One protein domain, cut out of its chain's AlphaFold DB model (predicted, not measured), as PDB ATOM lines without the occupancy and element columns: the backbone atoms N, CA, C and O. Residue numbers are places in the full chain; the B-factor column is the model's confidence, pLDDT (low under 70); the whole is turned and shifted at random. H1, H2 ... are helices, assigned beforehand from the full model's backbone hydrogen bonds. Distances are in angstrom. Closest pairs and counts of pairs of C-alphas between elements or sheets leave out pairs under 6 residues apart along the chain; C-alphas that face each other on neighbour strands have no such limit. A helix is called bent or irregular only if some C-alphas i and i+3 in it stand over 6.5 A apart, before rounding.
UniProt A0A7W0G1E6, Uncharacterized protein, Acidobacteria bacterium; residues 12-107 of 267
ATOM      1  N   ASP A  12     113.244 138.117 141.652       92.12
ATOM      2  CA  ASP A  12     113.214 138.778 142.947       92.12
ATOM      3  C   ASP A  12     113.243 137.699 144.049       92.12
ATOM      4  O   ASP A  12     112.382 136.814 144.041       92.12
ATOM      5  N   PRO A  13     114.225 137.723 144.974       93.69
ATOM      6  CA  PRO A  13     114.391 136.672 145.978       93.69
ATOM      7  C   PRO A  13     113.197 136.554 146.933       93.69
ATOM      8  O   PRO A  13     113.005 135.504 147.541       93.69
ATOM      9  N   LEU A  14     112.375 137.602 147.052       95.88
ATOM     10  CA  LEU A  14     111.197 137.632 147.919       95.88
ATOM     11  C   LEU A  14     109.877 137.542 147.132       95.88
ATOM     12  O   LEU A  14     108.808 137.806 147.681       95.88
ATOM     13  N   ALA A  15     109.923 137.130 145.861       92.88
ATOM     14  CA  ALA A  15     108.744 136.941 145.013       92.88
ATOM     15  C   ALA A  15     107.853 135.743 145.403       92.88
ATOM     16  O   ALA A  15     106.806 135.543 144.785       92.88
ATOM     17  N   SER A  16     108.244 134.932 146.394       96.38
ATOM     18  CA  SER A  16     107.478 133.763 146.835       96.38
ATOM     19  C   SER A  16     106.999 133.891 148.291       96.38
ATOM     20  O   SER A  16     107.737 134.378 149.154       96.38
ATOM     21  N   PRO A  17     105.787 133.395 148.616       97.31
ATOM     22  CA  PRO A  17     105.307 133.322 149.997       97.31
ATOM     23  C   PRO A  17     106.241 132.535 150.920       97.31
ATOM     24  O   PRO A  17     106.341 132.846 152.103       97.31
ATOM     25  N   GLU A  18     106.928 131.519 150.401       97.44
ATOM     26  CA  GLU A  18     107.870 130.701 151.170       97.44
ATOM     27  C   GLU A  18     109.097 131.502 151.601       97.44
ATOM     28  O   GLU A  18     109.462 131.458 152.775       97.44
ATOM     29  N   ALA A  19     109.678 132.300 150.698       97.06
ATOM     30  CA  ALA A  19     110.803 133.172 151.022       97.06
ATOM     31  C   ALA A  19     110.414 134.218 152.080       97.06
ATOM     32  O   ALA A  19     111.144 134.450 153.043       97.06
ATOM     33  N   ILE A  20     109.214 134.795 151.965       97.88
ATOM     34  CA  ILE A  20     108.702 135.756 152.953       97.88
ATOM     35  C   ILE A  20     108.471 135.072 154.308       97.88
ATOM     36  O   ILE A  20     108.844 135.614 155.350       97.88
ATOM     37  N   ARG A  21     107.895 133.861 154.323       97.81
ATOM     38  CA  ARG A  21     107.713 133.080 155.557       97.81
ATOM     39  C   ARG A  21     109.043 132.688 156.191       97.81
ATOM     40  O   ARG A  21     109.125 132.687 157.416       97.81
ATOM     41  N   LEU A  22     110.074 132.409 155.396       98.12
ATOM     42  CA  LEU A  22     111.419 132.139 155.896       98.12
ATOM     43  C   LEU A  22     111.981 133.351 156.648       98.12
ATOM     44  O   LEU A  22     112.410 133.195 157.787       98.12
ATOM     45  N   VAL A  23     111.884 134.558 156.079       98.25
ATOM     46  CA  VAL A  23     112.274 135.807 156.766       98.25
ATOM     47  C   VAL A  23     111.500 135.979 158.080       98.25
ATOM     48  O   VAL A  23     112.083 136.271 159.123       98.25
ATOM     49  N   CYS A  24     110.187 135.734 158.062       97.81
ATOM     50  CA  CYS A  24     109.345 135.785 159.259       97.81
ATOM     51  C   CYS A  24     109.740 134.748 160.326       97.81
ATOM     52  O   CYS A  24     109.678 135.043 161.518       97.81
ATOM     53  N   ASN A  25     110.136 133.541 159.920       97.69
ATOM     54  CA  ASN A  25     110.577 132.488 160.833       97.69
ATOM     55  C   ASN A  25     111.943 132.805 161.439       97.69
ATOM     56  O   ASN A  25     112.090 132.713 162.652       97.69
ATOM     57  N   GLN A  26     112.893 133.287 160.638       98.00
ATOM     58  CA  GLN A  26     114.181 133.766 161.144       98.00
ATOM     59  C   GLN A  26     113.992 134.900 162.160       98.00
ATOM     60  O   GLN A  26     114.675 134.952 163.179       98.00
ATOM     61  N   LEU A  27     113.030 135.797 161.921       97.62
ATOM     62  CA  LEU A  27     112.700 136.846 162.879       97.62
ATOM     63  C   LEU A  27     112.136 136.263 164.189       97.62
ATOM     64  O   LEU A  27     112.550 136.685 165.267       97.62
ATOM     65  N   ARG A  28     111.235 135.269 164.110       96.69
ATOM     66  CA  ARG A  28     110.699 134.552 165.287       96.69
ATOM     67  C   ARG A  28     111.789 133.861 166.096       96.69
ATOM     68  O   ARG A  28     111.723 133.894 167.316       96.69
ATOM     69  N   GLU A  29     112.771 133.256 165.437       97.06
ATOM     70  CA  GLU A  29     113.895 132.594 166.108       97.06
ATOM     71  C   GLU A  29     114.756 133.585 166.896       97.06
ATOM     72  O   GLU A  29     115.251 133.249 167.968       97.06
ATOM     73  N   ARG A  30     114.908 134.821 166.401       97.00
ATOM     74  CA  ARG A  30     115.710 135.857 167.069       97.00
ATOM     75  C   ARG A  30     114.978 136.594 168.187       97.00
ATOM     76  O   ARG A  30     115.637 137.092 169.089       97.00
ATOM     77  N   VAL A  31     113.648 136.698 168.122       95.19
ATOM     78  CA  VAL A  31     112.839 137.472 169.085       95.19
ATOM     79  C   VAL A  31     111.628 136.659 169.565       95.19
ATOM     80  O   VAL A  31     110.473 137.099 169.509       95.19
ATOM     81  N   SER A  32     111.888 135.429 170.012       90.44
ATOM     82  CA  SER A  32     110.866 134.408 170.288       90.44
ATOM     83  C   SER A  32     109.894 134.766 171.411       90.44
ATOM     84  O   SER A  32     108.747 134.330 171.381       90.44
ATOM     85  N   GLU A  33     110.323 135.562 172.393       92.56
ATOM     86  CA  GLU A  33     109.485 135.948 173.539       92.56
ATOM     87  C   GLU A  33     108.421 136.995 173.174       92.56
ATOM     88  O   GLU A  33     107.342 137.044 173.766       92.56
ATOM     89  N   THR A  34     108.712 137.821 172.173       90.62
ATOM     90  CA  THR A  34     107.904 138.989 171.805       90.62
ATOM     91  C   THR A  34     106.987 138.707 170.622       90.62
ATOM     92  O   THR A  34     105.881 139.253 170.524       90.62
ATOM     93  N   ILE A  35     107.449 137.890 169.676       93.50
ATOM     94  CA  ILE A  35     106.775 137.747 168.392       93.50
ATOM     95  C   ILE A  35     105.589 136.787 168.497       93.50
ATOM     96  O   ILE A  35     105.750 135.634 168.900       93.50
ATOM     97  N   PRO A  36     104.386 137.200 168.054       95.06
ATOM     98  CA  PRO A  36     103.240 136.308 168.045       95.06
ATOM     99  C   PRO A  36     103.456 135.070 167.164       95.06
ATOM    100  O   PRO A  36     103.814 135.170 165.986       95.06
ATOM    101  N   ILE A  37     103.134 133.897 167.712       94.62
ATOM    102  CA  ILE A  37     103.151 132.627 166.973       94.62
ATOM    103  C   ILE A  37     102.119 132.639 165.826       94.62
ATOM    104  O   ILE A  37     102.505 132.366 164.684       94.62
ATOM    105  N   PRO A  38     100.834 133.010 166.043       96.19
ATOM    106  CA  PRO A  38      99.839 132.960 164.974       96.19
ATOM    107  C   PRO A  38     100.164 133.943 163.841       96.19
ATOM    108  O   PRO A  38     100.340 135.136 164.093       96.19
ATOM    109  N   GLU A  39     100.155 133.477 162.587       94.19
ATOM    110  CA  GLU A  39     100.524 134.275 161.400       94.19
ATOM    111  C   GLU A  39      99.718 135.580 161.311       94.19
ATOM    112  O   GLU A  39     100.288 136.661 161.211       94.19
ATOM    113  N   LYS A  40      98.396 135.529 161.519       94.75
ATOM    114  CA  LYS A  40      97.544 136.735 161.546       94.75
ATOM    115  C   LYS A  40      97.966 137.761 162.605       94.75
ATOM    116  O   LYS A  40      97.793 138.962 162.399       94.75
ATOM    117  N   GLN A  41      98.472 137.316 163.757       95.88
ATOM    118  CA  GLN A  41      98.951 138.223 164.802       95.88
ATOM    119  C   GLN A  41     100.343 138.767 164.478       95.88
ATOM    120  O   GLN A  41     100.565 139.958 164.695       95.88
ATOM    121  N   LEU A  42     101.223 137.941 163.900       96.12
ATOM    122  CA  LEU A  42     102.518 138.372 163.376       96.12
ATOM    123  C   LEU A  42     102.343 139.484 162.338       96.12
ATOM    124  O   LEU A  42     102.987 140.520 162.449       96.12
ATOM    125  N   MET A  43     101.425 139.327 161.381       95.06
ATOM    126  CA  MET A  43     101.164 140.346 160.356       95.06
ATOM    127  C   MET A  43     100.800 141.693 160.994       95.06
ATOM    128  O   MET A  43     101.380 142.724 160.664       95.06
ATOM    129  N   ARG A  44      99.886 141.695 161.977       95.25
ATOM    130  CA  ARG A  44      99.491 142.920 162.699       95.25
ATOM    131  C   ARG A  44     100.642 143.524 163.516       95.25
ATOM    132  O   ARG A  44     100.742 144.749 163.607       95.25
ATOM    133  N   PHE A  45     101.490 142.679 164.100       96.12
ATOM    134  CA  PHE A  45     102.700 143.105 164.799       96.12
ATOM    135  C   PHE A  45     103.674 143.791 163.831       96.12
ATOM    136  O   PHE A  45     104.057 144.934 164.067       96.12
ATOM    137  N   LEU A  46     103.974 143.170 162.686       96.62
ATOM    138  CA  LEU A  46     104.846 143.736 161.654       96.62
ATOM    139  C   LEU A  46     104.292 145.044 161.069       96.62
ATOM    140  O   LEU A  46     105.038 146.002 160.888       96.62
ATOM    141  N   TYR A  47     102.979 145.161 160.864       94.75
ATOM    142  CA  TYR A  47     102.383 146.448 160.483       94.75
ATOM    143  C   TYR A  47     102.600 147.541 161.537       94.75
ATOM    144  O   TYR A  47     102.751 148.704 161.175       94.75
ATOM    145  N   SER A  48     102.676 147.195 162.824       93.50
ATOM    146  CA  SER A  48     103.016 148.162 163.879       93.50
ATOM    147  C   SER A  48     104.499 148.526 163.862       93.50
ATOM    148  O   SER A  48     104.837 149.699 164.015       93.50
ATOM    149  N   VAL A  49     105.372 147.549 163.587       95.19
ATOM    150  CA  VAL A  49     106.813 147.762 163.375       95.19
ATOM    151  C   VAL A  49     107.054 148.787 162.262       95.19
ATOM    152  O   VAL A  49     107.837 149.713 162.450       95.19
ATOM    153  N   ARG A  50     106.313 148.718 161.147       94.12
ATOM    154  CA  ARG A  50     106.412 149.678 160.025       94.12
ATOM    155  C   ARG A  50     106.302 151.148 160.452       94.12
ATOM    156  O   ARG A  50     106.889 152.026 159.827       94.12
ATOM    157  N   HIS A  51     105.513 151.433 161.484       89.62
ATOM    158  CA  HIS A  51     105.207 152.800 161.908       89.62
ATOM    159  C   HIS A  51     106.032 153.273 163.109       89.62
ATOM    160  O   HIS A  51     105.915 154.439 163.486       89.62
ATOM    161  N   VAL A  52     106.893 152.424 163.683       90.62
ATOM    162  CA  VAL A  52     107.614 152.725 164.933       90.62
ATOM    163  C   VAL A  52     108.565 153.928 164.818       90.62
ATOM    164  O   VAL A  52     108.759 154.656 165.791       90.62
ATOM    165  N   GLU A  53     109.109 154.181 163.624       81.44
ATOM    166  CA  GLU A  53     110.018 155.307 163.351       81.44
ATOM    167  C   GLU A  53     109.269 156.610 163.020       81.44
ATOM    168  O   GLU A  53     109.818 157.701 163.150       81.44
ATOM    169  N   ARG A  54     107.999 156.518 162.597       77.12
ATOM    170  CA  ARG A  54     107.284 157.612 161.929       77.12
ATOM    171  C   ARG A  54     106.538 158.584 162.823       77.12
ATOM    172  O   ARG A  54     106.023 159.506 162.230       77.12
ATOM    173  N   HIS A  55     106.453 158.402 164.144       58.97
ATOM    174  CA  HIS A  55     106.080 159.390 165.184       58.97
ATOM    175  C   HIS A  55     105.666 158.646 166.467       58.97
ATOM    176  O   HIS A  55     104.789 157.785 166.458       58.97
ATOM    177  N   SER A  56     106.270 159.006 167.599       53.75
ATOM    178  CA  SER A  56     105.896 158.479 168.911       53.75
ATOM    179  C   SER A  56     104.650 159.216 169.424       53.75
ATOM    180  O   SER A  56     104.729 160.377 169.815       53.75
ATOM    181  N   ALA A  57     103.500 158.535 169.474       51.56
ATOM    182  CA  ALA A  57     102.358 158.993 170.280       51.56
ATOM    183  C   ALA A  57     102.721 159.070 171.780       51.56
ATOM    184  O   ALA A  57     102.145 159.845 172.539       51.56
ATOM    185  N   THR A  58     103.735 158.307 172.201       53.31
ATOM    186  CA  THR A  58     104.298 158.345 173.554       53.31
ATOM    187  C   THR A  58     104.905 159.702 173.925       53.31
ATOM    188  O   THR A  58     104.832 160.074 175.089       53.31
ATOM    189  N   ASN A  59     105.418 160.485 172.969       54.97
ATOM    190  CA  ASN A  59     105.951 161.820 173.254       54.97
ATOM    191  C   ASN A  59     104.858 162.875 173.446       54.97
ATOM    192  O   ASN A  59     105.107 163.902 174.067       54.97
ATOM    193  N   THR A  60     103.653 162.652 172.921       64.75
ATOM    194  CA  THR A  60     102.575 163.647 173.001       64.75
ATOM    195  C   THR A  60     101.586 163.371 174.130       64.75
ATOM    196  O   THR A  60     100.692 164.192 174.333       64.75
ATOM    197  N   MET A  61     101.718 162.246 174.858       66.50
ATOM    198  CA  MET A  61     100.764 161.769 175.881       66.50
ATOM    199  C   MET A  61      99.299 161.782 175.393       66.50
ATOM    200  O   MET A  61      98.359 161.830 176.185       66.50
ATOM    201  N   ARG A  62      99.088 161.767 174.070       68.31
ATOM    202  CA  ARG A  62      97.777 161.864 173.428       68.31
ATOM    203  C   ARG A  62      97.504 160.591 172.643       68.31
ATOM    204  O   ARG A  62      98.270 160.216 171.761       68.31
ATOM    205  N   GLY A  63      96.356 159.983 172.924       75.00
ATOM    206  CA  GLY A  63      95.853 158.808 172.218       75.00
ATOM    207  C   GLY A  63      95.965 157.515 173.023       75.00
ATOM    208  O   GLY A  63      96.560 157.459 174.097       75.00
ATOM    209  N   ARG A  64      95.340 156.462 172.494       76.38
ATOM    210  CA  ARG A  64      95.383 155.127 173.090       76.38
ATOM    211  C   ARG A  64      96.792 154.542 172.909       76.38
ATOM    212  O   ARG A  64      97.293 154.584 171.782       76.38
ATOM    213  N   PRO A  65      97.418 153.972 173.955       78.12
ATOM    214  CA  PRO A  65      98.694 153.288 173.803       78.12
ATOM    215  C   PRO A  65      98.573 152.159 172.773       78.12
ATOM    216  O   PRO A  65      97.538 151.489 172.675       78.12
ATOM    217  N   GLY A  66      99.632 151.970 171.985       84.38
ATOM    218  CA  GLY A  66      99.720 150.863 171.038       84.38
ATOM    219  C   GLY A  66      99.608 149.516 171.754       84.38
ATOM    220  O   GLY A  66      99.953 149.393 172.926       84.38
ATOM    221  N   ARG A  67      99.125 148.489 171.046       91.19
ATOM    222  CA  ARG A  67      98.969 147.137 171.609       91.19
ATOM    223  C   ARG A  67     100.300 146.516 172.049       91.19
ATOM    224  O   ARG A  67     100.299 145.696 172.960       91.19
ATOM    225  N   TRP A  68     101.396 146.877 171.387       93.44
ATOM    226  CA  TRP A  68     102.729 146.343 171.649       93.44
ATOM    227  C   TRP A  68     103.636 147.424 172.249       93.44
ATOM    228  O   TRP A  68     103.598 148.565 171.770       93.44
ATOM    229  N   PRO A  69     104.453 147.087 173.264       92.38
ATOM    230  CA  PRO A  69     105.497 147.962 173.781       92.38
ATOM    231  C   PRO A  69     106.427 148.462 172.672       92.38
ATOM    232  O   PRO A  69     106.795 147.724 171.760       92.38
ATOM    233  N   ARG A  70     106.842 149.729 172.752       90.31
ATOM    234  CA  ARG A  70     107.707 150.336 171.729       90.31
ATOM    235  C   ARG A  70     109.076 149.664 171.647       90.31
ATOM    236  O   ARG A  70     109.594 149.514 170.549       90.31
ATOM    237  N   GLU A  71     109.643 149.278 172.784       93.31
ATOM    238  CA  GLU A  71     110.950 148.613 172.868       93.31
ATOM    239  C   GLU A  71     110.953 147.314 172.059       93.31
ATOM    240  O   GLU A  71     111.780 147.149 171.170       93.31
ATOM    241  N   GLN A  72     109.921 146.491 172.249       95.25
ATOM    242  CA  GLN A  72     109.673 145.273 171.477       95.25
ATOM    243  C   GLN A  72     109.546 145.534 169.967       95.25
ATOM    244  O   GLN A  72     110.061 144.775 169.146       95.25
ATOM    245  N   LEU A  73     108.870 146.622 169.575       95.38
ATOM    246  CA  LEU A  73     108.746 147.004 168.164       95.38
ATOM    247  C   LEU A  73     110.081 147.475 167.569       95.38
ATOM    248  O   LEU A  73     110.361 147.173 166.411       95.38
ATOM    249  N   LEU A  74     110.890 148.215 168.332       94.88
ATOM    250  CA  LEU A  74     112.209 148.694 167.904       94.88
ATOM    251  C   LEU A  74     113.213 147.546 167.779       94.88
ATOM    252  O   LEU A  74     113.957 147.496 166.802       94.88
ATOM    253  N   GLU A  75     113.199 146.612 168.726       96.44
ATOM    254  CA  GLU A  75     114.017 145.404 168.685       96.44
ATOM    255  C   GLU A  75     113.686 144.563 167.446       96.44
ATOM    256  O   GLU A  75     114.570 144.268 166.640       96.44
ATOM    257  N   ALA A  76     112.400 144.271 167.220       97.12
ATOM    258  CA  ALA A  76     111.962 143.550 166.029       97.12
ATOM    259  C   ALA A  76     112.301 144.299 164.729       97.12
ATOM    260  O   ALA A  76     112.697 143.669 163.749       97.12
ATOM    261  N   ALA A  77     112.189 145.634 164.706       97.12
ATOM    262  CA  ALA A  77     112.598 146.449 163.560       97.12
ATOM    263  C   ALA A  77     114.096 146.310 163.262       97.12
ATOM    264  O   ALA A  77     114.484 146.225 162.097       97.12
ATOM    265  N   SER A  78     114.938 146.307 164.301       97.44
ATOM    266  CA  SER A  78     116.386 146.128 164.164       97.44
ATOM    267  C   SER A  78     116.711 144.750 163.597       97.44
ATOM    268  O   SER A  78     117.339 144.660 162.548       97.44
ATOM    269  N   GLN A  79     116.190 143.688 164.215       98.12
ATOM    270  CA  GLN A  79     116.456 142.314 163.780       98.12
ATOM    271  C   GLN A  79     115.949 142.041 162.362       98.12
ATOM    272  O   GLN A  79     116.618 141.370 161.578       98.12
ATOM    273  N   LEU A  80     114.784 142.585 162.002       98.06
ATOM    274  CA  LEU A  80     114.245 142.439 160.653       98.06
ATOM    275  C   LEU A  80     115.091 143.188 159.616       98.06
ATOM    276  O   LEU A  80     115.266 142.675 158.515       98.06
ATOM    277  N   ARG A  81     115.655 144.358 159.948       97.94
ATOM    278  CA  ARG A  81     116.613 145.042 159.064       97.94
ATOM    279  C   ARG A  81     117.860 144.197 158.833       97.94
ATOM    280  O   ARG A  81     118.235 144.025 157.681       97.94
ATOM    281  N   ASP A  82     118.429 143.612 159.885       98.25
ATOM    282  CA  ASP A  82     119.628 142.772 159.769       98.25
ATOM    283  C   ASP A  82     119.380 141.527 158.904       98.25
ATOM    284  O   ASP A  82     120.232 141.127 158.111       98.25
ATOM    285  N   ILE A  83     118.198 140.911 159.036       98.19
ATOM    286  CA  ILE A  83     117.791 139.791 158.178       98.19
ATOM    287  C   ILE A  83     117.656 140.264 156.725       98.19
ATOM    288  O   ILE A  83     118.248 139.663 155.835       98.19
ATOM    289  N   LEU A  84     116.920 141.347 156.470       97.75
ATOM    290  CA  LEU A  84     116.696 141.847 155.109       97.75
ATOM    291  C   LEU A  84     117.989 142.298 154.423       97.75
ATOM    292  O   LEU A  84     118.157 142.039 153.232       97.75
ATOM    293  N   GLU A  85     118.905 142.929 155.158       97.50
ATOM    294  CA  GLU A  85     120.223 143.319 154.655       97.50
ATOM    295  C   GLU A  85     120.989 142.090 154.155       97.50
ATOM    296  O   GLU A  85     121.478 142.082 153.028       97.50
ATOM    297  N   ARG A  86     121.003 141.013 154.952       97.44
ATOM    298  CA  ARG A  86     121.673 139.754 154.605       97.44
ATOM    299  C   ARG A  86     121.018 139.030 153.428       97.44
ATOM    300  O   ARG A  86     121.725 138.563 152.545       97.44
ATOM    301  N   GLU A  87     119.692 138.903 153.423       96.75
ATOM    302  CA  GLU A  87     118.975 138.107 152.413       96.75
ATOM    303  C   GLU A  87     118.800 138.851 151.078       96.75
ATOM    304  O   GLU A  87     118.615 138.225 150.034       96.75
ATOM    305  N   THR A  88     118.818 140.189 151.088       96.12
ATOM    306  CA  THR A  88     118.515 141.001 149.894       96.12
ATOM    307  C   THR A  88     119.643 141.928 149.460       96.12
ATOM    308  O   THR A  88     119.473 142.636 148.461       96.12
ATOM    309  N   GLU A  89     120.783 141.912 150.158       95.94
ATOM    310  CA  GLU A  89     121.919 142.822 149.935       95.94
ATOM    311  C   GLU A  89     121.478 144.294 150.035       95.94
ATOM    312  O   GLU A  89     121.791 145.126 149.184       95.94
ATOM    313  N   GLY A  90     120.615 144.591 151.012       94.31
ATOM    314  CA  GLY A  90     120.070 145.933 151.252       94.31
ATOM    315  C   GLY A  90     119.083 146.455 150.197       94.31
ATOM    316  O   GLY A  90     118.577 147.574 150.319       94.31
ATOM    317  N   ARG A  91     118.736 145.662 149.170       95.56
ATOM    318  CA  ARG A  91     117.789 146.080 148.114       95.56
ATOM    319  C   ARG A  91     116.363 146.272 148.627       95.56
ATOM    320  O   ARG A  91     115.603 147.053 148.048       95.56
ATOM    321  N   VAL A  92     115.975 145.566 149.692       96.56
ATOM    322  CA  VAL A  92     114.625 145.633 150.263       96.56
ATOM    323  C   VAL A  92     114.663 146.275 151.644       96.56
ATOM    324  O   VAL A  92     115.085 145.674 152.626       96.56
ATOM    325  N   SER A  93     114.138 147.498 151.740       96.56
ATOM    326  CA  SER A  93     113.970 148.171 153.031       96.56
ATOM    327  C   SER A  93     112.897 147.500 153.900       96.56
ATOM    328  O   SER A  93     111.944 146.915 153.382       96.56
ATOM    329  N   LEU A  94     112.969 147.701 155.221       97.00
ATOM    330  CA  LEU A  94     111.933 147.294 156.185       97.00
ATOM    331  C   LEU A  94     110.519 147.725 155.750       97.00
ATOM    332  O   LEU A  94     109.569 146.942 155.781       97.00
ATOM    333  N   ASN A  95     110.378 148.977 155.306       95.75
ATOM    334  CA  ASN A  95     109.099 149.531 154.866       95.75
ATOM    335  C   ASN A  95     108.592 148.878 153.577       95.75
ATOM    336  O   ASN A  95     107.387 148.648 153.446       95.75
ATOM    337  N   SER A  96     109.497 148.595 152.638       95.88
ATOM    338  CA  SER A  96     109.171 147.891 151.398       95.88
ATOM    339  C   SER A  96     108.748 146.458 151.698       95.88
ATOM    340  O   SER A  96     107.703 146.034 151.218       95.88
ATOM    341  N   PHE A  97     109.491 145.745 152.550       97.75
ATOM    342  CA  PHE A  97     109.157 144.387 152.974       97.75
ATOM    343  C   PHE A  97     107.745 144.316 153.561       97.75
ATOM    344  O   PHE A  97     106.888 143.620 153.025       97.75
ATOM    345  N   ILE A  98     107.460 145.110 154.597       96.62
ATOM    346  CA  ILE A  98     106.155 145.072 155.275       96.62
ATOM    347  C   ILE A  98     105.031 145.595 154.366       96.62
ATOM    348  O   ILE A  98     103.910 145.097 154.410       96.62
ATOM    349  N   GLY A  99     105.300 146.625 153.561       94.88
ATOM    350  CA  GLY A  99     104.277 147.288 152.753       94.88
ATOM    351  C   GLY A  99     103.963 146.622 151.413       94.88
ATOM    352  O   GLY A  99     102.860 146.814 150.912       94.88
ATOM    353  N   GLN A 100     104.917 145.900 150.818       95.75
ATOM    354  CA  GLN A 100     104.810 145.378 149.449       95.75
ATOM    355  C   GLN A 100     104.985 143.860 149.373       95.75
ATOM    356  O   GLN A 100     104.231 143.218 148.651       95.75
ATOM    357  N   TYR A 101     105.932 143.288 150.124       97.75
ATOM    358  CA  TYR A 101     106.224 141.851 150.064       97.75
ATOM    359  C   TYR A 101     105.339 141.045 151.004       97.75
ATOM    360  O   TYR A 101     104.749 140.058 150.593       97.75
ATOM    361  N   LEU A 102     105.173 141.490 152.247       97.00
ATOM    362  CA  LEU A 102     104.377 140.785 153.247       97.00
ATOM    363  C   LEU A 102     102.945 140.436 152.765       97.00
ATOM    364  O   LEU A 102     102.521 139.303 152.994       97.00
ATOM    365  N   PRO A 103     102.220 141.310 152.027       97.00
ATOM    366  CA  PRO A 103     100.917 140.972 151.445       97.00
ATOM    367  C   PRO A 103     100.909 139.798 150.454       97.00
ATOM    368  O   PRO A 103      99.851 139.210 150.245       97.00
ATOM    369  N   VAL A 104     102.047 139.435 149.851       97.44
ATOM    370  CA  VAL A 104     102.143 138.328 148.878       97.44
ATOM    371  C   VAL A 104     101.749 136.988 149.504       97.44
ATOM    372  O   VAL A 104     101.263 136.109 148.798       97.44
ATOM    373  N   ILE A 105     101.884 136.839 150.829       97.38
ATOM    374  CA  ILE A 105     101.416 135.658 151.572       97.38
ATOM    375  C   ILE A 105      99.923 135.386 151.326       97.38
ATOM    376  O   ILE A 105      99.521 134.225 151.247       97.38
ATOM    377  N   ASP A 106      99.128 136.447 151.177       96.62
ATOM    378  CA  ASP A 106      97.675 136.389 151.014       96.62
ATOM    379  C   ASP A 106      97.239 136.504 149.538       96.62
ATOM    380  O   ASP A 106      96.045 136.590 149.242       96.62
ATOM    381  N   PHE A 107      98.180 136.537 148.584       97.81
ATOM    382  CA  PHE A 107      97.833 136.634 147.165       97.81
ATOM    383  C   PHE A 107      97.184 135.336 146.656       97.81
ATOM    384  O   PHE A 107      97.530 134.242 147.108       97.81
TER     385      PHE A 107
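What this domain is: This is residues 12 to 107 of the 267 residues of an uncharacterized protein of Acidobacteria bacterium (UniProt A0A7W0G1E6). This is a compact body of four crossed helices with a loop sticking out beyond it. The longest helix, H3, runs nearly along the long axis; H2 comes to it with its last residues and H4 starts from it, each about perpendicular to it, while H1 packs on both H3 and H4 at steep angles. Residues 59 to 64, in the link from H2 to H3, stand free and stick out at one end, adding to the length. The printed part has 96 residues, with the named helices H1, H2, H3 and H4 in that order and no named strand, so its class is all helix. It is compact, with a radius of gyration of the C-alphas of 13.4 A, and elongated in outline, with spans of 42 by 26 by 25 A.

Where its parts are: Start at Asp 12 and go on to C-alpha 17 at (105.307, 133.322, 149.997), where H1 begins; it holds residues 17 to 30 and is 20.2 A long from first to last C-alpha. Look next at H2, residues 39 to 49, which measures 15.0 A from Glu 39 to Val 49. Then find C-alpha 70 at (107.707, 150.336, 171.729); from there H3 runs through residues 70 to 88 and covers 26.1 A. Last comes H4, residues 94 to 106, 18.7 A long, and its end is C-alpha 106 at (97.675, 136.389, 151.014). H4 is irregular, but only just: C-alphas 99 and 102 are 6.52 A apart, against about 5 A in a regular helix, and its line is a rough one.

How they stand to each other: Begin with H1, which touches H3; the closest C-alphas are those of Leu 27 and Leu 80, 6.2 A apart. Their lines stand at a steep tilt of 51 degrees and they run opposite ways; H3 touches H1 with residues 76 to 84 alone. H1 also touches H4, with residues 17 to 21 of H1 and 101 to 105 of H4 alone, and the closest C-alphas, of Pro 17 and Ile 105, are 4.8 A apart. These two stand at a steep tilt of 57 degrees and run opposite ways. H1 and H2 are near each other, with 6 pairs of C-alphas within 10 A. Move on to H2, which touches residues 73 to 77 of H3 alone; the closest C-alphas, of Val 49 and Leu 73, are 5.2 A apart, and the lines are about perpendicular at 80 degrees. H2 and H4 only just touch, with 3 pairs of C-alphas within 8 A, the closest being Tyr 47 and Ile 98 at 6.6 A. They stand at a shallow tilt of 19 degrees and run opposite ways. H3 touches H4 through residues 77 to 84 of H3 and Leu 94 of H4 alone. Their closest C-alphas, of Arg 81 and Leu 94, are 5.9 A apart, and the lines are about perpendicular at 81 degrees. The helix packing is mostly crossed. In H1, H2 and H3 every backbone O i to N i+4 pair is within hydrogen-bond range; in H4 it is 4 of 9, beside 5 of 10 O i to N i+3 pairs.

The domain as a whole: The two C-alphas farthest apart are those of Asp 12 and Met 61, at 42.1 A. The printed part has no cut. The link from H2 to H3, residues 50 to 69, is long; the link from H1 to H2 is short and that from H3 to H4 is tight. The mean pLDDT of the printed part is 91.6, and you will find the values under 70 at residues 55 to 62.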